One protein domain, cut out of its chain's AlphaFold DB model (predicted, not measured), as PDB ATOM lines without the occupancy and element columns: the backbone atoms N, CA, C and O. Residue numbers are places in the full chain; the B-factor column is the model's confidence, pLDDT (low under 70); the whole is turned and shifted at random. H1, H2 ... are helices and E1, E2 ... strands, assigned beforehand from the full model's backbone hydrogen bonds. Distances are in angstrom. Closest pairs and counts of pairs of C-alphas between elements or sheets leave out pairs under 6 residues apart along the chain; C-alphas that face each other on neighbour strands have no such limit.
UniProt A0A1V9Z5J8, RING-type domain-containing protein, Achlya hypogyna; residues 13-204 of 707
ATOM      1  N   LYS A  13      78.237 -38.244  30.323       37.47
ATOM      2  CA  LYS A  13      79.361 -37.371  30.692       37.47
ATOM      3  C   LYS A  13      80.213 -36.930  29.503       37.47
ATOM      4  O   LYS A  13      80.700 -35.803  29.538       37.47
ATOM      5  N   ASP A  14      80.365 -37.763  28.481       44.50
ATOM      6  CA  ASP A  14      81.231 -37.483  27.332       44.50
ATOM      7  C   ASP A  14      80.608 -36.451  26.379       44.50
ATOM      8  O   ASP A  14      81.326 -35.727  25.696       44.50
ATOM      9  N   VAL A  15      79.276 -36.330  26.387       45.44
ATOM     10  CA  VAL A  15      78.522 -35.407  25.522       45.44
ATOM     11  C   VAL A  15      78.448 -33.988  26.105       45.44
ATOM     12  O   VAL A  15      78.434 -33.020  25.353       45.44
ATOM     13  N   PHE A  16      78.442 -33.837  27.436       41.28
ATOM     14  CA  PHE A  16      78.119 -32.550  28.083       41.28
ATOM     15  C   PHE A  16      79.183 -31.997  29.047       41.28
ATOM     16  O   PHE A  16      78.978 -30.926  29.612       41.28
ATOM     17  N   SER A  17      80.316 -32.682  29.258       38.66
ATOM     18  CA  SER A  17      81.333 -32.247  30.244       38.66
ATOM     19  C   SER A  17      82.600 -31.621  29.645       38.66
ATOM     20  O   SER A  17      83.537 -31.344  30.395       38.66
ATOM     21  N   ALA A  18      82.676 -31.405  28.329       34.72
ATOM     22  CA  ALA A  18      83.820 -30.720  27.729       34.72
ATOM     23  C   ALA A  18      83.652 -29.192  27.874       34.72
ATOM     24  O   ALA A  18      82.678 -28.647  27.353       34.72
ATOM     25  N   PRO A  19      84.552 -28.477  28.576       31.56
ATOM     26  CA  PRO A  19      84.480 -27.023  28.647       31.56
ATOM     27  C   PRO A  19      84.805 -26.416  27.270       31.56
ATOM     28  O   PRO A  19      85.814 -26.797  26.669       31.56
ATOM     29  N   PRO A  20      84.004 -25.465  26.759       32.69
ATOM     30  CA  PRO A  20      84.353 -24.723  25.560       32.69
ATOM     31  C   PRO A  20      85.368 -23.632  25.927       32.69
ATOM     32  O   PRO A  20      85.109 -22.805  26.797       32.69
ATOM     33  N   GLY A  21      86.519 -23.621  25.252       44.84
ATOM     34  CA  GLY A  21      87.414 -22.459  25.242       44.84
ATOM     35  C   GLY A  21      88.669 -22.544  26.114       44.84
ATOM     36  O   GLY A  21      88.860 -21.726  27.005       44.84
ATOM     37  N   ALA A  22      89.584 -23.457  25.788       35.09
ATOM     38  CA  ALA A  22      91.001 -23.287  26.122       35.09
ATOM     39  C   ALA A  22      91.831 -23.341  24.829       35.09
ATOM     40  O   ALA A  22      92.522 -24.322  24.555       35.09
ATOM     41  N   LEU A  23      91.683 -22.300  24.007       38.59
ATOM     42  CA  LEU A  23      92.565 -21.994  22.882       38.59
ATOM     43  C   LEU A  23      93.561 -20.932  23.355       38.59
ATOM     44  O   LEU A  23      93.274 -19.742  23.301       38.59
ATOM     45  N   ASP A  24      94.706 -21.394  23.853       35.88
ATOM     46  CA  ASP A  24      95.946 -20.617  23.847       35.88
ATOM     47  C   ASP A  24      96.882 -21.293  22.829       35.88
ATOM     48  O   ASP A  24      97.488 -22.333  23.113       35.88
ATOM     49  N   ASP A  25      96.976 -20.709  21.631       44.16
ATOM     50  CA  ASP A  25      97.643 -21.284  20.449       44.16
ATOM     51  C   ASP A  25      99.141 -21.577  20.657       44.16
ATOM     52  O   ASP A  25      99.688 -22.517  20.088       44.16
ATOM     53  N   ALA A  26      99.828 -20.835  21.531       37.47
ATOM     54  CA  ALA A  26     101.281 -20.957  21.694       37.47
ATOM     55  C   ALA A  26     101.733 -22.116  22.613       37.47
ATOM     56  O   ALA A  26     102.905 -22.500  22.604       37.47
ATOM     57  N   VAL A  27     100.834 -22.682  23.430       42.06
ATOM     58  CA  VAL A  27     101.166 -23.778  24.369       42.06
ATOM     59  C   VAL A  27     100.828 -25.154  23.775       42.06
ATOM     60  O   VAL A  27     101.455 -26.150  24.142       42.06
ATOM     61  N   GLN A  28      99.896 -25.224  22.818       50.62
ATOM     62  CA  GLN A  28      99.454 -26.477  22.196       50.62
ATOM     63  C   GLN A  28     100.504 -27.113  21.280       50.62
ATOM     64  O   GLN A  28     100.703 -28.324  21.360       50.62
ATOM     65  N   GLU A  29     101.225 -26.332  20.474       51.31
ATOM     66  CA  GLU A  29     102.169 -26.857  19.474       51.31
ATOM     67  C   GLU A  29     103.251 -27.757  20.108       51.31
ATOM     68  O   GLU A  29     103.528 -28.863  19.639       51.31
ATOM     69  N   ASN A  30     103.776 -27.343  21.268       49.09
ATOM     70  CA  ASN A  30     104.773 -28.095  22.039       49.09
ATOM     71  C   ASN A  30     104.199 -29.356  22.716       49.09
ATOM     72  O   ASN A  30     104.924 -30.324  22.952       49.09
ATOM     73  N   VAL A  31     102.906 -29.371  23.054       56.28
ATOM     74  CA  VAL A  31     102.237 -30.521  23.690       56.28
ATOM     75  C   VAL A  31     101.799 -31.552  22.642       56.28
ATOM     76  O   VAL A  31     101.935 -32.755  22.879       56.28
ATOM     77  N   ILE A  32     101.350 -31.096  21.470       56.81
ATOM     78  CA  ILE A  32     100.936 -31.925  20.330       56.81
ATOM     79  C   ILE A  32     102.157 -32.625  19.716       56.81
ATOM     80  O   ILE A  32     102.153 -33.849  19.573       56.81
ATOM     81  N   THR A  33     103.257 -31.899  19.484       55.19
ATOM     82  CA  THR A  33     104.528 -32.507  19.037       55.19
ATOM     83  C   THR A  33     105.123 -33.459  20.083       55.19
ATOM     84  O   THR A  33     105.651 -34.518  19.739       55.19
ATOM     85  N   SER A  34     104.969 -33.165  21.380       55.88
ATOM     86  CA  SER A  34     105.411 -34.052  22.469       55.88
ATOM     87  C   SER A  34     104.610 -35.363  22.540       55.88
ATOM     88  O   SER A  34     105.184 -36.420  22.833       55.88
ATOM     89  N   ALA A  35     103.312 -35.346  22.201       58.44
ATOM     90  CA  ALA A  35     102.433 -36.523  22.167       58.44
ATOM     91  C   ALA A  35     102.803 -37.557  21.081       58.44
ATOM     92  O   ALA A  35     102.426 -38.733  21.211       58.44
ATOM     93  N   LEU A  36     103.614 -37.168  20.093       61.97
ATOM     94  CA  LEU A  36     104.150 -38.009  19.016       61.97
ATOM     95  C   LEU A  36     105.620 -38.405  19.238       61.97
ATOM     96  O   LEU A  36     106.350 -38.692  18.299       61.97
ATOM     97  N   THR A  37     106.111 -38.452  20.478       62.50
ATOM     98  CA  THR A  37     107.480 -38.924  20.747       62.50
ATOM     99  C   THR A  37     107.503 -40.389  21.203       62.50
ATOM    100  O   THR A  37     106.584 -40.861  21.874       62.50
ATOM    101  N   PRO A  38     108.584 -41.154  20.960       55.44
ATOM    102  CA  PRO A  38     108.733 -42.499  21.530       55.44
ATOM    103  C   PRO A  38     108.590 -42.533  23.065       55.44
ATOM    104  O   PRO A  38     108.172 -43.541  23.634       55.44
ATOM    105  N   ARG A  39     108.891 -41.415  23.747       51.78
ATOM    106  CA  ARG A  39     108.729 -41.251  25.201       51.78
ATOM    107  C   ARG A  39     107.273 -41.035  25.639       51.78
ATOM    108  O   ARG A  39     106.939 -41.420  26.760       51.78
ATOM    109  N   SER A  40     106.407 -40.467  24.795       56.22
ATOM    110  CA  SER A  40     104.986 -40.247  25.108       56.22
ATOM    111  C   SER A  40     104.122 -41.497  24.935       56.22
ATOM    112  O   SER A  40     103.067 -41.564  25.567       56.22
ATOM    113  N   ARG A  41     104.596 -42.521  24.195       57.31
ATOM    114  CA  ARG A  41     103.912 -43.820  23.982       57.31
ATOM    115  C   ARG A  41     103.393 -44.478  25.270       57.31
ATOM    116  O   ARG A  41     102.435 -45.237  25.220       57.31
ATOM    117  N   LYS A  42     104.018 -44.196  26.422       56.66
ATOM    118  CA  LYS A  42     103.630 -44.736  27.741       56.66
ATOM    119  C   LYS A  42     102.880 -43.753  28.648       56.66
ATOM    120  O   LYS A  42     102.431 -44.165  29.713       56.66
ATOM    121  N   ARG A  43     102.824 -42.464  28.303       55.41
ATOM    122  CA  ARG A  43     102.363 -41.396  29.213       55.41
ATOM    123  C   ARG A  43     101.064 -40.725  28.784       55.41
ATOM    124  O   ARG A  43     100.350 -40.242  29.653       55.41
ATOM    125  N   VAL A  44     100.771 -40.681  27.486       62.81
ATOM    126  CA  VAL A  44      99.537 -40.083  26.965       62.81
ATOM    127  C   VAL A  44      98.558 -41.208  26.663       62.81
ATOM    128  O   VAL A  44      98.895 -42.136  25.929       62.81
ATOM    129  N   ASP A  45      97.369 -41.151  27.262       71.56
ATOM    130  CA  ASP A  45      96.319 -42.127  26.975       71.56
ATOM    131  C   ASP A  45      95.937 -42.047  25.492       71.56
ATOM    132  O   ASP A  45      95.727 -40.958  24.957       71.56
ATOM    133  N   ALA A  46      95.853 -43.196  24.818       66.06
ATOM    134  CA  ALA A  46      95.562 -43.263  23.385       66.06
ATOM    135  C   ALA A  46      94.168 -42.703  23.043       66.06
ATOM    136  O   ALA A  46      93.965 -42.228  21.931       66.06
ATOM    137  N   THR A  47      93.250 -42.702  24.016       69.38
ATOM    138  CA  THR A  47      91.905 -42.108  23.937       69.38
ATOM    139  C   THR A  47      91.854 -40.638  24.366       69.38
ATOM    140  O   THR A  47      90.779 -40.052  24.408       69.38
ATOM    141  N   SER A  48      92.990 -40.025  24.714       81.25
ATOM    142  CA  SER A  48      93.030 -38.604  25.065       81.25
ATOM    143  C   SER A  48      92.740 -37.732  23.835       81.25
ATOM    144  O   SER A  48      93.317 -37.991  22.775       81.25
ATOM    145  N   PRO A  49      91.965 -36.640  23.979       80.81
ATOM    146  CA  PRO A  49      91.770 -35.640  22.928       80.81
ATOM    147  C   PRO A  49      93.090 -35.157  22.308       80.81
ATOM    148  O   PRO A  49      93.213 -35.054  21.094       80.81
ATOM    149  N   VAL A  50      94.128 -34.972  23.129       82.44
ATOM    150  CA  VAL A  50      95.462 -34.540  22.676       82.44
ATOM    151  C   VAL A  50      96.111 -35.574  21.750       82.44
ATOM    152  O   VAL A  50      96.748 -35.215  20.765       82.44
ATOM    153  N   SER A  51      95.934 -36.867  22.043       82.56
ATOM    154  CA  SER A  51      96.414 -37.952  21.180       82.56
ATOM    155  C   SER A  51      95.653 -37.975  19.855       82.56
ATOM    156  O   SER A  51      96.262 -38.218  18.818       82.56
ATOM    157  N   ALA A  52      94.345 -37.706  19.880       85.44
ATOM    158  CA  ALA A  52      93.520 -37.682  18.680       85.44
ATOM    159  C   ALA A  52      93.889 -36.542  17.729       85.44
ATOM    160  O   ALA A  52      94.126 -36.810  16.552       85.44
ATOM    161  N   VAL A  53      94.037 -35.317  18.250       86.94
ATOM    162  CA  VAL A  53      94.519 -34.172  17.459       86.94
ATOM    163  C   VAL A  53      95.891 -34.475  16.879       86.94
ATOM    164  O   VAL A  53      96.067 -34.385  15.676       86.94
ATOM    165  N   ALA A  54      96.843 -34.926  17.702       87.44
ATOM    166  CA  ALA A  54      98.206 -35.162  17.241       87.44
ATOM    167  C   ALA A  54      98.295 -36.206  16.115       87.44
ATOM    168  O   ALA A  54      99.050 -36.023  15.164       87.44
ATOM    169  N   ILE A  55      97.517 -37.290  16.193       88.94
ATOM    170  CA  ILE A  55      97.464 -38.289  15.116       88.94
ATOM    171  C   ILE A  55      96.818 -37.706  13.866       88.94
ATOM    172  O   ILE A  55      97.352 -37.902  12.779       88.94
ATOM    173  N   GLY A  56      95.687 -37.012  14.005       88.88
ATOM    174  CA  GLY A  56      95.025 -36.409  12.855       88.88
ATOM    175  C   GLY A  56      95.927 -35.397  12.156       88.88
ATOM    176  O   GLY A  56      96.098 -35.490  10.945       88.88
ATOM    177  N   THR A  57      96.587 -34.516  12.913       89.19
ATOM    178  CA  THR A  57      97.543 -33.534  12.386       89.19
ATOM    179  C   THR A  57      98.688 -34.231  11.660       89.19
ATOM    180  O   THR A  57      98.958 -33.908  10.510       89.19
ATOM    181  N   TYR A  58      99.287 -35.265  12.261       90.81
ATOM    182  CA  TYR A  58     100.336 -36.050  11.607       90.81
ATOM    183  C   TYR A  58      99.872 -36.660  10.276       90.81
ATOM    184  O   TYR A  58     100.604 -36.616   9.287       90.81
ATOM    185  N   LEU A  59      98.668 -37.240  10.238       91.44
ATOM    186  CA  LEU A  59      98.133 -37.864   9.028       91.44
ATOM    187  C   LEU A  59      97.864 -36.831   7.923       91.44
ATOM    188  O   LEU A  59      98.112 -37.125   6.756       91.44
ATOM    189  N   VAL A  60      97.408 -35.628   8.270       89.75
ATOM    190  CA  VAL A  60      97.215 -34.528   7.311       89.75
ATOM    191  C   VAL A  60      98.565 -33.999   6.812       89.75
ATOM    192  O   VAL A  60      98.811 -34.003   5.609       89.75
ATOM    193  N   GLU A  61      99.491 -33.656   7.712       89.88
ATOM    194  CA  GLU A  61     100.817 -33.109   7.372       89.88
ATOM    195  C   GLU A  61     101.662 -34.057   6.506       89.88
ATOM    196  O   GLU A  61     102.456 -33.614   5.676       89.88
ATOM    197  N   ASN A  62     101.486 -35.370   6.674       89.50
ATOM    198  CA  ASN A  62     102.203 -36.389   5.902       89.50
ATOM    199  C   ASN A  62     101.421 -36.873   4.670       89.50
ATOM    200  O   ASN A  62     101.773 -37.897   4.087       89.50
ATOM    201  N   ASN A  63     100.387 -36.138   4.245       90.62
ATOM    202  CA  ASN A  63      99.582 -36.419   3.052       90.62
ATOM    203  C   ASN A  63      98.898 -37.800   3.054       90.62
ATOM    204  O   ASN A  63      98.646 -38.371   1.990       90.62
ATOM    205  N   PHE A  64      98.577 -38.347   4.232       92.31
ATOM    206  CA  PHE A  64      97.699 -39.516   4.315       92.31
ATOM    207  C   PHE A  64      96.250 -39.127   4.039       92.31
ATOM    208  O   PHE A  64      95.515 -39.930   3.485       92.31
ATOM    209  N   PHE A  65      95.826 -37.910   4.375       90.94
ATOM    210  CA  PHE A  65      94.546 -37.375   3.914       90.94
ATOM    211  C   PHE A  65      94.777 -36.389   2.776       90.94
ATOM    212  O   PHE A  65      95.544 -35.443   2.919       90.94
ATOM    213  N   VAL A  66      94.117 -36.615   1.641       88.44
ATOM    214  CA  VAL A  66      94.214 -35.747   0.460       88.44
ATOM    215  C   VAL A  66      92.832 -35.417  -0.082       88.44
ATOM    216  O   VAL A  66      91.920 -36.249  -0.038       88.44
ATOM    217  N   MET A  67      92.674 -34.217  -0.641       83.75
ATOM    218  CA  MET A  67      91.467 -33.877  -1.392       83.75
ATOM    219  C   MET A  67      91.380 -34.753  -2.641       83.75
ATOM    220  O   MET A  67      92.320 -34.783  -3.430       83.75
ATOM    221  N   GLN A  68      90.264 -35.477  -2.773       71.00
ATOM    222  CA  GLN A  68      89.843 -36.248  -3.954       71.00
ATOM    223  C   GLN A  68      90.981 -36.752  -4.861       71.00
ATOM    224  O   GLN A  68      91.373 -36.107  -5.831       71.00
ATOM    225  N   ARG A  69      91.469 -37.968  -4.601       78.12
ATOM    226  CA  ARG A  69      92.437 -38.644  -5.479       78.12
ATOM    227  C   ARG A  69      91.740 -39.655  -6.375       78.12
ATOM    228  O   ARG A  69      90.962 -40.470  -5.891       78.12
ATOM    229  N   GLU A  70      92.018 -39.664  -7.670       76.94
ATOM    230  CA  GLU A  70      91.573 -40.736  -8.570       76.94
ATOM    231  C   GLU A  70      92.663 -41.795  -8.755       76.94
ATOM    232  O   GLU A  70      93.854 -41.491  -8.740       76.94
ATOM    233  N   VAL A  71      92.245 -43.054  -8.906       78.62
ATOM    234  CA  VAL A  71      93.126 -44.185  -9.229       78.62
ATOM    235  C   VAL A  71      92.698 -44.690 -10.595       78.62
ATOM    236  O   VAL A  71      91.587 -45.192 -10.749       78.62
ATOM    237  N   SER A  72      93.563 -44.522 -11.595       73.50
ATOM    238  CA  SER A  72      93.235 -44.820 -12.995       73.50
ATOM    239  C   SER A  72      93.209 -46.321 -13.311       73.50
ATOM    240  O   SER A  72      92.529 -46.730 -14.247       73.50
ATOM    241  N   ALA A  73      93.927 -47.144 -12.540       80.19
ATOM    242  CA  ALA A  73      93.995 -48.593 -12.723       80.19
ATOM    243  C   ALA A  73      94.062 -49.298 -11.360       80.19
ATOM    244  O   ALA A  73      95.139 -49.511 -10.810       80.19
ATOM    245  N   SER A  74      92.903 -49.628 -10.788       87.12
ATOM    246  CA  SER A  74      92.849 -50.334  -9.509       87.12
ATOM    247  C   SER A  74      93.009 -51.846  -9.698       87.12
ATOM    248  O   SER A  74      92.312 -52.478 -10.492       87.12
ATOM    249  N   LEU A  75      93.923 -52.440  -8.933       90.44
ATOM    250  CA  LEU A  75      94.074 -53.892  -8.787       90.44
ATOM    251  C   LEU A  75      92.981 -54.484  -7.895       90.44
ATOM    252  O   LEU A  75      92.639 -55.659  -8.006       90.44
ATOM    253  N   PHE A  76      92.446 -53.662  -6.994       92.62
ATOM    254  CA  PHE A  76      91.386 -54.032  -6.070       92.62
ATOM    255  C   PHE A  76      90.363 -52.911  -5.949       92.62
ATOM    256  O   PHE A  76      90.725 -51.736  -5.893       92.62
ATOM    257  N   HIS A  77      89.090 -53.289  -5.840       92.31
ATOM    258  CA  HIS A  77      87.993 -52.371  -5.570       92.31
ATOM    259  C   HIS A  77      86.969 -53.047  -4.651       92.31
ATOM    260  O   HIS A  77      86.216 -53.923  -5.076       92.31
ATOM    261  N   GLY A  78      86.933 -52.630  -3.388       89.44
ATOM    262  CA  GLY A  78      85.913 -53.000  -2.414       89.44
ATOM    263  C   GLY A  78      84.945 -51.846  -2.182       89.44
ATOM    264  O   GLY A  78      85.380 -50.744  -1.883       89.44
ATOM    265  N   ARG A  79      83.641 -52.103  -2.292       89.62
ATOM    266  CA  ARG A  79      82.587 -51.139  -1.940       89.62
ATOM    267  C   ARG A  79      82.057 -51.419  -0.539       89.62
ATOM    268  O   ARG A  79      82.105 -52.569  -0.102       89.62
ATOM    269  N   HIS A  80      81.508 -50.400   0.121       88.62
ATOM    270  CA  HIS A  80      80.959 -50.494   1.486       88.62
ATOM    271  C   HIS A  80      81.988 -50.999   2.513       88.62
ATOM    272  O   HIS A  80      81.725 -51.900   3.316       88.62
ATOM    273  N   VAL A  81      83.183 -50.418   2.483       90.44
ATOM    274  CA  VAL A  81      84.236 -50.694   3.456       90.44
ATOM    275  C   VAL A  81      84.229 -49.603   4.521       90.44
ATOM    276  O   VAL A  81      84.412 -48.429   4.207       90.44
ATOM    277  N   GLY A  82      84.011 -49.989   5.775       90.88
ATOM    278  CA  GLY A  82      84.101 -49.095   6.925       90.88
ATOM    279  C   GLY A  82      85.550 -48.815   7.308       90.88
ATOM    280  O   GLY A  82      86.352 -49.750   7.337       90.88
ATOM    281  N   LEU A  83      85.877 -47.566   7.630       91.81
ATOM    282  CA  LEU A  83      87.194 -47.165   8.130       91.81
ATOM    283  C   LEU A  83      87.137 -46.826   9.623       91.81
ATOM    284  O   LEU A  83      86.278 -46.066  10.073       91.81
ATOM    285  N   LYS A  84      88.105 -47.347  10.382       92.00
ATOM    286  CA  LYS A  84      88.336 -46.983  11.781       92.00
ATOM    287  C   LYS A  84      89.828 -46.853  12.068       92.00
ATOM    288  O   LYS A  84      90.585 -47.796  11.849       92.00
ATOM    289  N   ILE A  85      90.246 -45.706  12.596       91.50
ATOM    290  CA  ILE A  85      91.646 -45.453  12.959       91.50
ATOM    291  C   ILE A  85      91.858 -45.810  14.430       91.50
ATOM    292  O   ILE A  85      91.062 -45.449  15.302       91.50
ATOM    293  N   LYS A  86      92.928 -46.551  14.715       91.00
ATOM    294  CA  LYS A  86      93.303 -47.000  16.056       91.00
ATOM    295  C   LYS A  86      94.752 -46.637  16.370       91.00
ATOM    296  O   LYS A  86      95.609 -46.664  15.497       91.00
ATOM    297  N   ARG A  87      95.029 -46.382  17.649       89.06
ATOM    298  CA  ARG A  87      96.377 -46.298  18.227       89.06
ATOM    299  C   ARG A  87      96.462 -47.257  19.397       89.06
ATOM    300  O   ARG A  87      95.621 -47.205  20.295       89.06
ATOM    301  N   ASN A  88      97.462 -48.138  19.403       87.00
ATOM    302  CA  ASN A  88      97.604 -49.173  20.438       87.00
ATOM    303  C   ASN A  88      96.311 -49.998  20.636       87.00
ATOM    304  O   ASN A  88      95.913 -50.294  21.762       87.00
ATOM    305  N   GLY A  89      95.600 -50.287  19.542       85.31
ATOM    306  CA  GLY A  89      94.328 -51.018  19.554       85.31
ATOM    307  C   GLY A  89      93.103 -50.225  20.032       85.31
ATOM    308  O   GLY A  89      91.983 -50.715  19.878       85.31
ATOM    309  N   LYS A  90      93.267 -49.002  20.553       87.69
ATOM    310  CA  LYS A  90      92.149 -48.133  20.947       87.69
ATOM    311  C   LYS A  90      91.727 -47.218  19.791       87.69
ATOM    312  O   LYS A  90      92.606 -46.708  19.099       87.69
ATOM    313  N   PRO A  91      90.420 -46.998  19.568       87.38
ATOM    314  CA  PRO A  91      89.945 -46.093  18.526       87.38
ATOM    315  C   PRO A  91      90.327 -44.645  18.799       87.38
ATOM    316  O   PRO A  91      90.359 -44.209  19.950       87.38
ATOM    317  N   VAL A  92      90.574 -43.914  17.718       87.81
ATOM    318  CA  VAL A  92      90.876 -42.489  17.737       87.81
ATOM    319  C   VAL A  92      89.918 -41.775  16.789       87.81
ATOM    320  O   VAL A  92      89.847 -42.107  15.602       87.81
ATOM    321  N   ASN A  93      89.197 -40.793  17.330       86.75
ATOM    322  CA  ASN A  93      88.183 -40.029  16.612       86.75
ATOM    323  C   ASN A  93      88.616 -38.561  16.535       86.75
ATOM    324  O   ASN A  93      88.880 -37.933  17.562       86.75
ATOM    325  N   PHE A  94      88.706 -38.039  15.320       87.12
ATOM    326  CA  PHE A  94      89.010 -36.644  15.023       87.12
ATOM    327  C   PHE A  94      88.380 -36.283  13.677       87.12
ATOM    328  O   PHE A  94      88.087 -37.172  12.873       87.12
ATOM    329  N   SER A  95      88.245 -34.990  13.417       84.88
ATOM    330  CA  SER A  95      87.778 -34.447  12.145       84.88
ATOM    331  C   SER A  95      88.759 -33.421  11.617       84.88
ATOM    332  O   SER A  95      89.373 -32.682  12.388       84.88
ATOM    333  N   VAL A  96      88.918 -33.409  10.297       82.81
ATOM    334  CA  VAL A  96      89.768 -32.455   9.583       82.81
ATOM    335  C   VAL A  96      88.858 -31.378   9.003       82.81
ATOM    336  O   VAL A  96      87.923 -31.681   8.259       82.81
ATOM    337  N   LEU A  97      89.095 -30.131   9.391       80.56
ATOM    338  CA  LEU A  97      88.371 -28.959   8.921       80.56
ATOM    339  C   LEU A  97      88.918 -28.480   7.562       80.56
ATOM    340  O   LEU A  97      90.020 -28.861   7.172       80.56
ATOM    341  N   PRO A  98      88.182 -27.616   6.833       72.19
ATOM    342  CA  PRO A  98      88.608 -27.087   5.532       72.19
ATOM    343  C   PRO A  98      89.957 -26.358   5.520       72.19
ATOM    344  O   PRO A  98      90.538 -26.199   4.455       72.19
ATOM    345  N   GLU A  99      90.419 -25.889   6.677       72.38
ATOM    346  CA  GLU A  99      91.695 -25.184   6.853       72.38
ATOM    347  C   GLU A  99      92.840 -26.141   7.239       72.38
ATOM    348  O   GLU A  99      93.824 -25.712   7.832       72.38
ATOM    349  N   ASP A 100      92.681 -27.445   6.983       72.94
ATOM    350  CA  ASP A 100      93.584 -28.529   7.406       72.94
ATOM    351  C   ASP A 100      93.792 -28.619   8.934       72.94
ATOM    352  O   ASP A 100      94.648 -29.354   9.431       72.94
ATOM    353  N   SER A 101      92.963 -27.915   9.709       79.62
ATOM    354  CA  SER A 101      92.972 -27.955  11.168       79.62
ATOM    355  C   SER A 101      92.218 -29.177  11.695       79.62
ATOM    356  O   SER A 101      91.195 -29.598  11.153       79.62
ATOM    357  N   VAL A 102      92.735 -29.783  12.765       81.69
ATOM    358  CA  VAL A 102      92.218 -31.048  13.304       81.69
ATOM    359  C   VAL A 102      91.535 -30.808  14.640       81.69
ATOM    360  O   VAL A 102      92.145 -30.301  15.580       81.69
ATOM    361  N   VAL A 103      90.273 -31.220  14.742       82.38
ATOM    362  CA  VAL A 103      89.450 -31.066  15.948       82.38
ATOM    363  C   VAL A 103      88.994 -32.433  16.449       82.38
ATOM    364  O   VAL A 103      88.744 -33.354  15.675       82.38
ATOM    365  N   VAL A 104      88.903 -32.584  17.768       79.00
ATOM    366  CA  VAL A 104      88.384 -33.807  18.394       79.00
ATOM    367  C   VAL A 104      86.867 -33.777  18.369       79.00
ATOM    368  O   VAL A 104      86.259 -32.841  18.885       79.00
ATOM    369  N   GLU A 105      86.253 -34.824  17.825       69.25
ATOM    370  CA  GLU A 105      84.807 -35.002  17.913       69.25
ATOM    371  C   GLU A 105      84.436 -35.784  19.174       69.25
ATOM    372  O   GLU A 105      84.764 -36.963  19.336       69.25
ATOM    373  N   SER A 106      83.723 -35.107  20.075       50.97
ATOM    374  CA  SER A 106      83.067 -35.726  21.225       50.97
ATOM    375  C   SER A 106      81.719 -36.292  20.790       50.97
ATOM    376  O   SER A 106      80.685 -35.647  20.930       50.97
ATOM    377  N   GLY A 107      81.723 -37.503  20.241       52.12
ATOM    378  CA  GLY A 107      80.489 -38.233  19.961       52.12
ATOM    379  C   GLY A 107      80.546 -39.078  18.696       52.12
ATOM    380  O   GLY A 107      81.134 -38.685  17.703       52.12
ATOM    381  N   ALA A 108      79.884 -40.233  18.771       45.09
ATOM    382  CA  ALA A 108      79.581 -41.165  17.684       45.09
ATOM    383  C   ALA A 108      80.771 -41.921  17.055       45.09
ATOM    384  O   ALA A 108      81.404 -41.507  16.092       45.09
ATOM    385  N   GLY A 109      80.989 -43.146  17.546       51.66
ATOM    386  CA  GLY A 109      81.830 -44.171  16.919       51.66
ATOM    387  C   GLY A 109      81.203 -44.816  15.676       51.66
ATOM    388  O   GLY A 109      81.280 -46.038  15.523       51.66
ATOM    389  N   VAL A 110      80.560 -44.030  14.811       59.72
ATOM    390  CA  VAL A 110      80.006 -44.535  13.553       59.72
ATOM    391  C   VAL A 110      81.164 -44.688  12.574       59.72
ATOM    392  O   VAL A 110      81.822 -43.722  12.207       59.72
ATOM    393  N   SER A 111      81.462 -45.931  12.196       67.44
ATOM    394  CA  SER A 111      82.476 -46.196  11.171       67.44
ATOM    395  C   SER A 111      81.971 -45.643   9.847       67.44
ATOM    396  O   SER A 111      80.914 -46.065   9.375       67.44
ATOM    397  N   VAL A 112      82.707 -44.705   9.254       77.94
ATOM    398  CA  VAL A 112      82.305 -44.143   7.966       77.94
ATOM    399  C   VAL A 112      82.524 -45.191   6.887       77.94
ATOM    400  O   VAL A 112      83.563 -45.853   6.857       77.94
ATOM    401  N   LEU A 113      81.516 -45.375   6.036       87.00
ATOM    402  CA  LEU A 113      81.553 -46.307   4.916       87.00
ATOM    403  C   LEU A 113      82.110 -45.622   3.672       87.00
ATOM    404  O   LEU A 113      81.874 -44.440   3.429       87.00
ATOM    405  N   GLY A 114      82.832 -46.392   2.871       89.88
ATOM    406  CA  GLY A 114      83.487 -45.881   1.683       89.88
ATOM    407  C   GLY A 114      83.873 -46.951   0.677       89.88
ATOM    408  O   GLY A 114      83.614 -48.143   0.868       89.88
ATOM    409  N   ASP A 115      84.508 -46.496  -0.394       91.31
ATOM    410  CA  ASP A 115      85.111 -47.329  -1.420       91.31
ATOM    411  C   ASP A 115      86.611 -47.460  -1.157       91.31
ATOM    412  O   ASP A 115      87.334 -46.476  -1.005       91.31
ATOM    413  N   LEU A 116      87.089 -48.697  -1.119       93.88
ATOM    414  CA  LEU A 116      88.489 -49.041  -0.948       93.88
ATOM    415  C   LEU A 116      89.077 -49.488  -2.284       93.88
ATOM    416  O   LEU A 116      88.640 -50.473  -2.879       93.88
ATOM    417  N   LEU A 117      90.104 -48.787  -2.733       93.94
ATOM    418  CA  LEU A 117      90.829 -49.012  -3.973       93.94
ATOM    419  C   LEU A 117      92.282 -49.348  -3.630       93.94
ATOM    420  O   LEU A 117      92.877 -48.709  -2.770       93.94
ATOM    421  N   CYS A 118      92.874 -50.331  -4.298       93.88
ATOM    422  CA  CYS A 118      94.314 -50.592  -4.195       93.88
ATOM    423  C   CYS A 118      94.925 -50.580  -5.589       93.88
ATOM    424  O   CYS A 118      94.378 -51.216  -6.493       93.88
ATOM    425  N   ASP A 119      96.060 -49.909  -5.745       91.69
ATOM    426  CA  ASP A 119      96.924 -50.011  -6.920       91.69
ATOM    427  C   ASP A 119      98.317 -50.555  -6.539       91.69
ATOM    428  O   ASP A 119      98.519 -51.093  -5.442       91.69
ATOM    429  N   ASP A 120      99.274 -50.487  -7.467       89.81
ATOM    430  CA  ASP A 120     100.647 -50.957  -7.253       89.81
ATOM    431  C   ASP A 120     101.409 -50.165  -6.180       89.81
ATOM    432  O   ASP A 120     102.354 -50.685  -5.588       89.81
ATOM    433  N   SER A 121     100.999 -48.930  -5.903       91.25
ATOM    434  CA  SER A 121     101.729 -47.955  -5.091       91.25
ATOM    435  C   SER A 121     101.002 -47.536  -3.813       91.25
ATOM    436  O   SER A 121     101.651 -47.255  -2.804       91.25
ATOM    437  N   VAL A 122      99.669 -47.508  -3.818       94.06
ATOM    438  CA  VAL A 122      98.851 -46.953  -2.739       94.06
ATOM    439  C   VAL A 122      97.594 -47.782  -2.473       94.06
ATOM    440  O   VAL A 122      96.989 -48.384  -3.363       94.06
ATOM    441  N   LEU A 123      97.178 -47.755  -1.211       95.19
ATOM    442  CA  LEU A 123      95.860 -48.154  -0.746       95.19
ATOM    443  C   LEU A 123      95.049 -46.882  -0.478       95.19
ATOM    444  O   LEU A 123      95.418 -46.072   0.366       95.19
ATOM    445  N   LEU A 124      93.963 -46.694  -1.215       94.94
ATOM    446  CA  LEU A 124      93.119 -45.507  -1.179       94.94
ATOM    447  C   LEU A 124      91.736 -45.867  -0.641       94.94
ATOM    448  O   LEU A 124      91.034 -46.677  -1.237       94.94
ATOM    449  N   TRP A 125      91.303 -45.225   0.435       94.50
ATOM    450  CA  TRP A 125      89.929 -45.283   0.915       94.50
ATOM    451  C   TRP A 125      89.238 -43.941   0.668       94.50
ATOM    452  O   TRP A 125      89.732 -42.886   1.071       94.50
ATOM    453  N   LYS A 126      88.095 -43.982  -0.012       91.31
ATOM    454  CA  LYS A 126      87.255 -42.825  -0.311       91.31
ATOM    455  C   LYS A 126      85.966 -42.917   0.491       91.31
ATOM    456  O   LYS A 126      85.296 -43.941   0.369       91.31
ATOM    457  N   PRO A 127      85.564 -41.884   1.243       88.44
ATOM    458  CA  PRO A 127      84.251 -41.878   1.870       88.44
ATOM    459  C   PRO A 127      83.170 -41.967   0.791       88.44
ATOM    460  O   PRO A 127      83.282 -41.360  -0.276       88.44
ATOM    461  N   ALA A 128      82.126 -42.746   1.049       80.81
ATOM    462  CA  ALA A 128      80.988 -42.798   0.153       80.81
ATOM    463  C   ALA A 128      80.232 -41.470   0.260       80.81
ATOM    464  O   ALA A 128      79.858 -41.050   1.355       80.81
ATOM    465  N   HIS A 129      79.983 -40.820  -0.878       66.25
ATOM    466  CA  HIS A 129      79.101 -39.659  -0.954       66.25
ATOM    467  C   HIS A 129      77.648 -40.119  -0.775       66.25
ATOM    468  O   HIS A 129      76.873 -40.160  -1.729       66.25
ATOM    469  N   TYR A 130      77.270 -40.527   0.435       53.53
ATOM    470  CA  TYR A 130      75.860 -40.672   0.755       53.53
ATOM    471  C   TYR A 130      75.285 -39.261   0.825       53.53
ATOM    472  O   TYR A 130      75.484 -38.540   1.795       53.53
ATOM    473  N   THR A 131      74.554 -38.864  -0.211       40.22
ATOM    474  CA  THR A 131      73.738 -37.641  -0.256       40.22
ATOM    475  C   THR A 131      72.562 -37.678   0.730       40.22
ATOM    476  O   THR A 131      71.584 -36.961   0.541       40.22
ATOM    477  N   ASP A 132      72.601 -38.548   1.742       38.53
ATOM    478  CA  ASP A 132      71.537 -38.672   2.724       38.53
ATOM    479  C   ASP A 132      71.832 -37.717   3.883       38.53
ATOM    480  O   ASP A 132      72.577 -38.010   4.820       38.53
ATOM    481  N   SER A 133      71.260 -36.524   3.758       38.25
ATOM    482  CA  SER A 133      71.398 -35.324   4.586       38.25
ATOM    483  C   SER A 133      70.946 -35.481   6.052       38.25
ATOM    484  O   SER A 133      70.561 -34.500   6.685       38.25
ATOM    485  N   LYS A 134      70.938 -36.701   6.603       43.12
ATOM    486  CA  LYS A 134      70.435 -37.023   7.949       43.12
ATOM    487  C   LYS A 134      71.497 -37.514   8.932       43.12
ATOM    488  O   LYS A 134      71.195 -37.610  10.120       43.12
ATOM    489  N   ALA A 135      72.733 -37.773   8.502       43.31
ATOM    490  CA  ALA A 135      73.841 -38.032   9.424       43.31
ATOM    491  C   ALA A 135      74.406 -36.703   9.965       43.31
ATOM    492  O   ALA A 135      75.501 -36.277   9.622       43.31
ATOM    493  N   SER A 136      73.632 -36.017  10.805       39.12
ATOM    494  CA  SER A 136      73.985 -34.741  11.447       39.12
ATOM    495  C   SER A 136      74.974 -34.873  12.615       39.12
ATOM    496  O   SER A 136      75.040 -33.993  13.472       39.12
ATOM    497  N   VAL A 137      75.759 -35.952  12.681       43.81
ATOM    498  CA  VAL A 137      76.730 -36.165  13.761       43.81
ATOM    499  C   VAL A 137      78.101 -36.412  13.158       43.81
ATOM    500  O   VAL A 137      78.425 -37.546  12.833       43.81
ATOM    501  N   GLY A 138      78.868 -35.330  13.026       48.75
ATOM    502  CA  GLY A 138      80.313 -35.358  12.815       48.75
ATOM    503  C   GLY A 138      80.769 -35.870  11.450       48.75
ATOM    504  O   GLY A 138      80.515 -37.007  11.059       48.75
ATOM    505  N   HIS A 139      81.491 -35.039  10.700       59.75
ATOM    506  CA  HIS A 139      82.191 -35.510   9.503       59.75
ATOM    507  C   HIS A 139      83.481 -36.176   9.981       59.75
ATOM    508  O   HIS A 139      84.554 -35.596   9.830       59.75
ATOM    509  N   LEU A 140      83.376 -37.360  10.593       64.75
ATOM    510  CA  LEU A 140      84.520 -38.079  11.157       64.75
ATOM    511  C   LEU A 140      85.623 -38.173  10.093       64.75
ATOM    512  O   LEU A 140      85.356 -38.613   8.986       64.75
ATOM    513  N   TYR A 141      86.843 -37.726  10.375       72.06
ATOM    514  CA  TYR A 141      87.962 -37.650   9.416       72.06
ATOM    515  C   TYR A 141      87.785 -36.693   8.208       72.06
ATOM    516  O   TYR A 141      88.548 -36.783   7.250       72.06
ATOM    517  N   GLY A 142      86.816 -35.767   8.226       61.22
ATOM    518  CA  GLY A 142      86.506 -34.876   7.091       61.22
ATOM    519  C   GLY A 142      85.681 -35.560   5.989       61.22
ATOM    520  O   GLY A 142      85.932 -35.364   4.793       61.22
ATOM    521  N   CYS A 143      84.762 -36.445   6.399       62.53
ATOM    522  CA  CYS A 143      84.013 -37.342   5.520       62.53
ATOM    523  C   CYS A 143      83.005 -36.638   4.608       62.53
ATOM    524  O   CYS A 143      81.844 -36.459   4.951       62.53
ATOM    525  N   ASP A 144      83.515 -36.311   3.426       66.94
ATOM    526  CA  ASP A 144      82.868 -35.908   2.168       66.94
ATOM    527  C   ASP A 144      83.936 -35.333   1.214       66.94
ATOM    528  O   ASP A 144      83.781 -35.372  -0.006       66.94
ATOM    529  N   ARG A 145      85.050 -34.835   1.771       73.56
ATOM    530  CA  ARG A 145      86.109 -34.106   1.054       73.56
ATOM    531  C   ARG A 145      87.425 -34.857   0.931       73.56
ATOM    532  O   ARG A 145      88.079 -34.787  -0.116       73.56
ATOM    533  N   LEU A 146      87.831 -35.544   1.995       84.81
ATOM    534  CA  LEU A 146      89.158 -36.141   2.090       84.81
ATOM    535  C   LEU A 146      89.112 -37.643   1.840       84.81
ATOM    536  O   LEU A 146      88.231 -38.355   2.313       84.81
ATOM    537  N   SER A 147      90.088 -38.127   1.081       90.19
ATOM    538  CA  SER A 147      90.356 -39.551   0.909       90.19
ATOM    539  C   SER A 147      91.597 -39.933   1.706       90.19
ATOM    540  O   SER A 147      92.576 -39.185   1.719       90.19
ATOM    541  N   LEU A 148      91.571 -41.107   2.330       93.00
ATOM    542  CA  LEU A 148      92.727 -41.677   3.010       93.00
ATOM    543  C   LEU A 148      93.605 -42.409   1.987       93.00
ATOM    544  O   LEU A 148      93.151 -43.343   1.334       93.00
ATOM    545  N   VAL A 149      94.866 -42.021   1.881       94.25
ATOM    546  CA  VAL A 149      95.908 -42.627   1.054       94.25
ATOM    547  C   VAL A 149      96.965 -43.218   1.971       94.25
ATOM    548  O   VAL A 149      97.620 -42.502   2.718       94.25
ATOM    549  N   ILE A 150      97.187 -44.520   1.866       94.44
ATOM    550  CA  ILE A 150      98.272 -45.218   2.549       94.44
ATOM    551  C   ILE A 150      99.245 -45.713   1.473       94.44
ATOM    552  O   ILE A 150      98.904 -46.636   0.726       94.44
ATOM    553  N   PRO A 151     100.448 -45.125   1.354       93.31
ATOM    554  CA  PRO A 151     101.497 -45.670   0.501       93.31
ATOM    555  C   PRO A 151     101.816 -47.107   0.905       93.31
ATOM    556  O   PRO A 151     101.961 -47.404   2.090       93.31
ATOM    557  N   ARG A 152     101.953 -48.014  -0.064       91.12
ATOM    558  CA  ARG A 152     102.236 -49.428   0.232       91.12
ATOM    559  C   ARG A 152     103.574 -49.626   0.934       91.12
ATOM    560  O   ARG A 152     103.702 -50.536   1.739       91.12
ATOM    561  N   GLU A 153     104.536 -48.748   0.671       90.69
ATOM    562  CA  GLU A 153     105.827 -48.696   1.367       90.69
ATOM    563  C   GLU A 153     105.715 -48.308   2.850       90.69
ATOM    564  O   GLU A 153     106.584 -48.666   3.639       90.69
ATOM    565  N   ALA A 154     104.640 -47.617   3.244       90.75
ATOM    566  CA  ALA A 154     104.381 -47.252   4.633       90.75
ATOM    567  C   ALA A 154     103.691 -48.379   5.423       90.75
ATOM    568  O   ALA A 154     103.622 -48.304   6.650       90.75
ATOM    569  N   ILE A 155     103.169 -49.408   4.739       92.94
ATOM    570  CA  ILE A 155     102.484 -50.546   5.359       92.94
ATOM    571  C   ILE A 155     103.524 -51.491   5.964       92.94
ATOM    572  O   ILE A 155     104.307 -52.115   5.251       92.94
ATOM    573  N   GLN A 156     103.496 -51.628   7.287       92.00
ATOM    574  CA  GLN A 156     104.403 -52.495   8.034       92.00
ATOM    575  C   GLN A 156     103.847 -53.912   8.169       92.00
ATOM    576  O   GLN A 156     104.553 -54.893   7.940       92.00
ATOM    577  N   GLU A 157     102.579 -54.027   8.552       92.38
ATOM    578  CA  GLU A 157     101.921 -55.306   8.776       92.38
ATOM    579  C   GLU A 157     100.448 -55.230   8.357       92.38
ATOM    580  O   GLU A 157      99.784 -54.192   8.440       92.38
ATOM    581  N   VAL A 158      99.941 -56.359   7.864       94.31
ATOM    582  CA  VAL A 158      98.548 -56.518   7.454       94.31
ATOM    583  C   VAL A 158      97.999 -57.785   8.085       94.31
ATOM    584  O   VAL A 158      98.479 -58.886   7.820       94.31
ATOM    585  N   LEU A 159      96.969 -57.634   8.911       94.25
ATOM    586  CA  LEU A 159      96.353 -58.730   9.648       94.25
ATOM    587  C   LEU A 159      94.887 -58.878   9.266       94.25
ATOM    588  O   LEU A 159      94.099 -57.934   9.351       94.25
ATOM    589  N   ALA A 160      94.490 -60.093   8.895       92.69
ATOM    590  CA  ALA A 160      93.078 -60.430   8.801       92.69
ATOM    591  C   ALA A 160      92.473 -60.534  10.204       92.69
ATOM    592  O   ALA A 160      92.983 -61.251  11.063       92.69
ATOM    593  N   THR A 161      91.344 -59.867  10.410       92.12
ATOM    594  CA  THR A 161      90.580 -59.925  11.656       92.12
ATOM    595  C   THR A 161      89.087 -60.113  11.375       92.12
ATOM    596  O   THR A 161      88.650 -60.231  10.222       92.12
ATOM    597  N   ARG A 162      88.294 -60.201  12.442       86.50
ATOM    598  CA  ARG A 162      86.833 -60.201  12.389       86.50
ATOM    599  C   ARG A 162      86.281 -59.232  13.422       86.50
ATOM    600  O   ARG A 162      86.638 -59.306  14.594       86.50
ATOM    601  N   MET A 163      85.381 -58.356  12.995       79.44
ATOM    602  CA  MET A 163      84.636 -57.480  13.892       79.44
ATOM    603  C   MET A 163      83.415 -58.243  14.423       79.44
ATOM    604  O   MET A 163      82.702 -58.890  13.652       79.44
ATOM    605  N   GLN A 164      83.241 -58.249  15.751       75.94
ATOM    606  CA  GLN A 164      82.202 -59.019  16.457       75.94
ATOM    607  C   GLN A 164      82.173 -60.516  16.080       75.94
ATOM    608  O   GLN A 164      81.120 -61.139  16.073       75.94
ATOM    609  N   ASN A 165      83.324 -61.103  15.719       75.00
ATOM    610  CA  ASN A 165      83.471 -62.484  15.221       75.00
ATOM    611  C   ASN A 165      82.704 -62.832  13.926       75.00
ATOM    612  O   ASN A 165      82.832 -63.957  13.432       75.00
ATOM    613  N   VAL A 166      81.980 -61.879  13.337       78.12
ATOM    614  CA  VAL A 166      81.073 -62.107  12.203       78.12
ATOM    615  C   VAL A 166      81.561 -61.396  10.945       78.12
ATOM    616  O   VAL A 166      81.639 -62.017   9.887       78.12
ATOM    617  N   VAL A 167      81.939 -60.119  11.040       84.25
ATOM    618  CA  VAL A 167      82.222 -59.296   9.857       84.25
ATOM    619  C   VAL A 167      83.712 -59.360   9.504       84.25
ATOM    620  O   VAL A 167      84.545 -59.073  10.369       84.25
ATOM    621  N   PRO A 168      84.096 -59.731   8.267       90.00
ATOM    622  CA  PRO A 168      85.497 -59.770   7.868       90.00
ATOM    623  C   PRO A 168      86.102 -58.364   7.879       90.00
ATOM    624  O   PRO A 168      85.532 -57.418   7.339       90.00
ATOM    625  N   ALA A 169      87.286 -58.237   8.468       92.38
ATOM    626  CA  ALA A 169      88.016 -56.981   8.534       92.38
ATOM    627  C   ALA A 169      89.514 -57.203   8.287       92.38
ATOM    628  O   ALA A 169      90.026 -58.325   8.375       92.38
ATOM    629  N   LEU A 170      90.210 -56.128   7.946       94.88
ATOM    630  CA  LEU A 170      91.641 -56.096   7.689       94.88
ATOM    631  C   LEU A 170      92.248 -54.949   8.490       94.88
ATOM    632  O   LEU A 170      91.768 -53.824   8.403       94.88
ATOM    633  N   VAL A 171      93.282 -55.226   9.272       95.19
ATOM    634  CA  VAL A 171      94.019 -54.203  10.013       95.19
ATOM    635  C   VAL A 171      95.339 -53.967   9.304       95.19
ATOM    636  O   VAL A 171      96.130 -54.894   9.155       95.19
ATOM    637  N   VAL A 172      95.554 -52.733   8.863       95.12
ATOM    638  CA  VAL A 172      96.784 -52.271   8.216       95.12
ATOM    639  C   VAL A 172      97.521 -51.382   9.206       95.12
ATOM    640  O   VAL A 172      96.985 -50.354   9.614       95.12
ATOM    641  N   THR A 173      98.723 -51.766   9.617       93.94
ATOM    642  CA  THR A 173      99.566 -50.951  10.500       93.94
ATOM    643  C   THR A 173     100.632 -50.229   9.690       93.94
ATOM    644  O   THR A 173     101.161 -50.758   8.710       93.94
ATOM    645  N   ILE A 174     100.936 -49.000  10.099       92.19
ATOM    646  CA  ILE A 174     102.054 -48.227   9.553       92.19
ATOM    647  C   ILE A 174     103.162 -48.119  10.602       92.19
ATOM    648  O   ILE A 174     102.888 -48.156  11.801       92.19
ATOM    649  N   ASP A 175     104.408 -47.967  10.150       79.94
ATOM    650  CA  ASP A 175     105.598 -47.954  11.024       79.94
ATOM    651  C   ASP A 175     105.577 -46.803  12.057       79.94
ATOM    652  O   ASP A 175     106.216 -46.841  13.115       79.94
ATOM    653  N   THR A 176     104.778 -45.766  11.797       80.69
ATOM    654  CA  THR A 176     104.698 -44.589  12.657       80.69
ATOM    655  C   THR A 176     103.606 -44.699  13.727       80.69
ATOM    656  O   THR A 176     102.428 -44.909  13.451       80.69
ATOM    657  N   PHE A 177     104.004 -44.461  14.982       73.94
ATOM    658  CA  PHE A 177     103.128 -44.257  16.151       73.94
ATOM    659  C   PHE A 177     102.148 -45.378  16.504       73.94
ATOM    660  O   PHE A 177     101.190 -45.121  17.238       73.94
ATOM    661  N   ASP A 178     102.418 -46.608  16.061       84.31
ATOM    662  CA  ASP A 178     101.548 -47.763  16.305       84.31
ATOM    663  C   ASP A 178     100.105 -47.476  15.815       84.31
ATOM    664  O   ASP A 178      99.114 -47.849  16.461       84.31
ATOM    665  N   ILE A 179     100.000 -46.731  14.703       91.94
ATOM    666  CA  ILE A 179      98.740 -46.378  14.046       91.94
ATOM    667  C   ILE A 179      98.286 -47.570  13.207       91.94
ATOM    668  O   ILE A 179      99.038 -48.123  12.404       91.94
ATOM    669  N   ALA A 180      97.027 -47.944  13.394       93.81
ATOM    670  CA  ALA A 180      96.386 -49.045  12.706       93.81
ATOM    671  C   ALA A 180      95.085 -48.576  12.051       93.81
ATOM    672  O   ALA A 180      94.243 -47.945  12.691       93.81
ATOM    673  N   PHE A 181      94.901 -48.929  10.785       94.81
ATOM    674  CA  PHE A 181      93.689 -48.693  10.014       94.81
ATOM    675  C   PHE A 181      92.900 -49.997   9.942       94.81
ATOM    676  O   PHE A 181      93.333 -50.964   9.320       94.81
ATOM    677  N   GLU A 182      91.752 -50.043  10.609       94.69
ATOM    678  CA  GLU A 182      90.830 -51.173  10.555       94.69
ATOM    679  C   GLU A 182      89.794 -50.942   9.454       94.69
ATOM    680  O   GLU A 182      88.947 -50.054   9.546       94.69
ATOM    681  N   LEU A 183      89.883 -51.763   8.411       94.69
ATOM    682  CA  LEU A 183      89.032 -51.758   7.228       94.69
ATOM    683  C   LEU A 183      88.020 -52.899   7.344       94.69
ATOM    684  O   LEU A 183      88.382 -54.074   7.270       94.69
ATOM    685  N   THR A 184      86.750 -52.563   7.546       92.88
ATOM    686  CA  THR A 184      85.676 -53.537   7.790       92.88
ATOM    687  C   THR A 184      84.830 -53.730   6.539       92.88
ATOM    688  O   THR A 184      84.224 -52.784   6.047       92.88
ATOM    689  N   PHE A 185      84.749 -54.958   6.027       91.62
ATOM    690  CA  PHE A 185      84.010 -55.286   4.807       91.62
ATOM    691  C   PHE A 185      82.558 -55.612   5.151       91.62
ATOM    692  O   PHE A 185      82.217 -56.770   5.412       91.62
ATOM    693  N   MET A 186      81.705 -54.589   5.162       87.56
ATOM    694  CA  MET A 186      80.308 -54.750   5.553       87.56
ATOM    695  C   MET A 186      79.547 -55.638   4.554       87.56
ATOM    696  O   MET A 186      79.824 -55.602   3.347       87.56
ATOM    697  N   PRO A 187      78.591 -56.457   5.027       79.69
ATOM    698  CA  PRO A 187      77.690 -57.179   4.144       79.69
ATOM    699  C   PRO A 187      76.812 -56.174   3.389       79.69
ATOM    700  O   PRO A 187      76.298 -55.212   3.953       79.69
ATOM    701  N   GLY A 188      76.666 -56.375   2.087       75.06
ATOM    702  CA  GLY A 188      75.940 -55.478   1.200       75.06
ATOM    703  C   GLY A 188      75.805 -56.086  -0.194       75.06
ATOM    704  O   GLY A 188      76.366 -57.155  -0.444       75.06
ATOM    705  N   PRO A 189      75.118 -55.409  -1.128       69.25
ATOM    706  CA  PRO A 189      74.833 -55.948  -2.464       69.25
ATOM    707  C   PRO A 189      76.096 -56.276  -3.280       69.25
ATOM    708  O   PRO A 189      76.042 -57.056  -4.226       69.25
ATOM    709  N   TYR A 190      77.243 -55.706  -2.899       67.69
ATOM    710  CA  TYR A 190      78.543 -55.919  -3.542       67.69
ATOM    711  C   TYR A 190      79.521 -56.741  -2.687       67.69
ATOM    712  O   TYR A 190      80.702 -56.840  -3.026       67.69
ATOM    713  N   HIS A 191      79.062 -57.311  -1.571       74.06
ATOM    714  CA  HIS A 191      79.911 -58.074  -0.666       74.06
ATOM    715  C   HIS A 191      80.326 -59.406  -1.298       74.06
ATOM    716  O   HIS A 191      79.487 -60.226  -1.668       74.06
ATOM    717  N   LYS A 192      81.637 -59.645  -1.370       79.31
ATOM    718  CA  LYS A 192      82.204 -60.957  -1.691       79.31
ATOM    719  C   LYS A 192      82.953 -61.476  -0.466       79.31
ATOM    720  O   LYS A 192      83.836 -60.772   0.022       79.31
ATOM    721  N   PRO A 193      82.696 -62.710  -0.005       74.06
ATOM    722  CA  PRO A 193      83.367 -63.249   1.178       74.06
ATOM    723  C   PRO A 193      84.889 -63.369   0.992       74.06
ATOM    724  O   PRO A 193      85.631 -63.320   1.969       74.06
ATOM    725  N   THR A 194      85.369 -63.468  -0.255       85.50
ATOM    726  CA  THR A 194      86.800 -63.545  -0.589       85.50
ATOM    727  C   THR A 194      87.488 -62.184  -0.701       85.50
ATOM    728  O   THR A 194      88.713 -62.147  -0.693       85.50
ATOM    729  N   HIS A 195      86.759 -61.061  -0.767       87.62
ATOM    730  CA  HIS A 195      87.356 -59.748  -1.072       87.62
ATOM    731  C   HIS A 195      88.433 -59.328  -0.069       87.62
ATOM    732  O   HIS A 195      89.470 -58.798  -0.459       87.62
ATOM    733  N   ARG A 196      88.212 -59.598   1.223       91.38
ATOM    734  CA  ARG A 196      89.221 -59.353   2.259       91.38
ATOM    735  C   ARG A 196      90.503 -60.140   1.973       91.38
ATOM    736  O   ARG A 196      91.594 -59.598   2.109       91.38
ATOM    737  N   ASP A 197      90.371 -61.409   1.597       91.06
ATOM    738  CA  ASP A 197      91.508 -62.296   1.318       91.06
ATOM    739  C   ASP A 197      92.226 -61.953   0.018       91.06
ATOM    740  O   ASP A 197      93.441 -62.111  -0.082       91.06
ATOM    741  N   ASP A 198      91.493 -61.451  -0.971       91.75
ATOM    742  CA  ASP A 198      92.059 -60.924  -2.208       91.75
ATOM    743  C   ASP A 198      92.936 -59.702  -1.906       91.75
ATOM    744  O   ASP A 198      94.098 -59.665  -2.313       91.75
ATOM    745  N   LEU A 199      92.437 -58.757  -1.099       93.25
ATOM    746  CA  LEU A 199      93.221 -57.598  -0.671       93.25
ATOM    747  C   LEU A 199      94.409 -57.987   0.217       93.25
ATOM    748  O   LEU A 199      95.509 -57.476   0.020       93.25
ATOM    749  N   LEU A 200      94.225 -58.912   1.165       93.56
ATOM    750  CA  LEU A 200      95.315 -59.405   2.009       93.56
ATOM    751  C   LEU A 200      96.449 -59.990   1.159       93.56
ATOM    752  O   LEU A 200      97.614 -59.697   1.412       93.56
ATOM    753  N   ARG A 201      96.122 -60.784   0.131       93.44
ATOM    754  CA  ARG A 201      97.115 -61.348  -0.796       93.44
ATOM    755  C   ARG A 201      97.842 -60.281  -1.604       93.44
ATOM    756  O   ARG A 201      99.022 -60.452  -1.880       93.44
ATOM    757  N   LEU A 202      97.156 -59.201  -1.975       92.88
ATOM    758  CA  LEU A 202      97.771 -58.085  -2.690       92.88
ATOM    759  C   LEU A 202      98.716 -57.281  -1.796       92.88
ATOM    760  O   LEU A 202      99.772 -56.871  -2.268       92.88
ATOM    761  N   LEU A 203      98.352 -57.055  -0.531       91.88
ATOM    762  CA  LEU A 203      99.130 -56.230   0.396       91.88
ATOM    763  C   LEU A 203     100.246 -56.994   1.115       91.88
ATOM    764  O   LEU A 203     101.238 -56.381   1.496       91.88
ATOM    765  N   THR A 204     100.119 -58.312   1.277       88.62
ATOM    766  CA  THR A 204     101.185 -59.139   1.855       88.62
ATOM    767  C   THR A 204     102.303 -59.287   0.823       88.62
ATOM    768  O   THR A 204     102.049 -59.825  -0.257       88.62
TER     769      THR A 204
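Overview. This is residues 13 to 204 of the 707 residues of the protein "RING-type domain-containing protein" of Achlya hypogyna (UniProt A0A1V9Z5J8). One strongly twisted sheet of eight antiparallel strands folds back on itself at E2 into two leaves that face each other, E1 E5 E4 E3 and E8 E7 E6. H4 packs on it at one end and H3 at the other; H2 packs crosswise on residues 50 to 54 of H3, and residues 19 to 27 stick out. The printed part has 192 residues, with four named helices and eight named strands in the order H1 H2 H3 E1 E2 E3 E4 E5 E6 E7 E8 H4; across the sheet the order is E1 E5 E4 E3 E2 E8 E7 E6. The class is mixed, helices and strands, with under half of the residues in named elements. The whole is compact, with a radius of gyration of the C-alphas of 16.7 A and spans of 49 by 39 by 34 A.

Arrangement. Start at E2, residues 76 to 87, the hinge of the folded sheet, which bends by 95 degrees at residue 79. Its neighbour E3, residues 112 to 118, has N 78 and O 116 at 2.8 A. Next find E4, residues 122 to 127, with N 117 and O 124 at 2.7 A, then E5, residues 146 to 151, with N 125 and O 148 at 2.8 A, and edge strand E1, residues 65 to 67, with N 66 and O 147 at 3.0 A. In the other leaf, E8, residues 179 to 185, is the neighbour of E2, with N 82 of E2 and O 184 of E8 at 2.8 A, within hydrogen-bond range; E7, residues 167 to 174, has N 170 and O 183 of E8 at 2.8 A; edge strand E6, residues 155 to 163, has N 161 and O 169 of E7 at 2.9 A. E2 E3 E4 E5 and E6 E7 E8 are meanders, each strand the antiparallel neighbour of the one before. H4, residues 195 to 203, is on the sheet; its closest C-alphas to E6 are Val 158 and Leu 200, 7.0 A. H3, residues 49 to 61, is on the sheet too, at a height of 8.4 A. H2, residues 25 to 35, touches H3 about perpendicular, 87 degrees, with C-alphas 32 and 54 closest at 5.2 A. H1, residues 13 to 16, is apart from H2. Every O i to N i+4 pair is within hydrogen-bond range in H3 and H4, but 4 of 7 in H2; H1 is too short for one.

Along the chain. Find C-alpha 13 at (79.361, -37.371, 30.692), where H1 begins. E2 runs 26.0 A from C-alpha 76 at (91.386, -54.032, -6.070); E7 measures 22.7 A and H3 18.2 A. H4 ends at C-alpha 203, (99.130, -56.230, 0.396).

Size, cuts and confidence. The C-alphas farthest apart, Ala 26 and Pro 193, are 50.3 A apart. The printed part has no cut; the links H2 to H3, E2 to E3 and E4 to E5 are long. Look for pLDDT under 70 in 58 residues, among them 13 to 44 and 129 to 140.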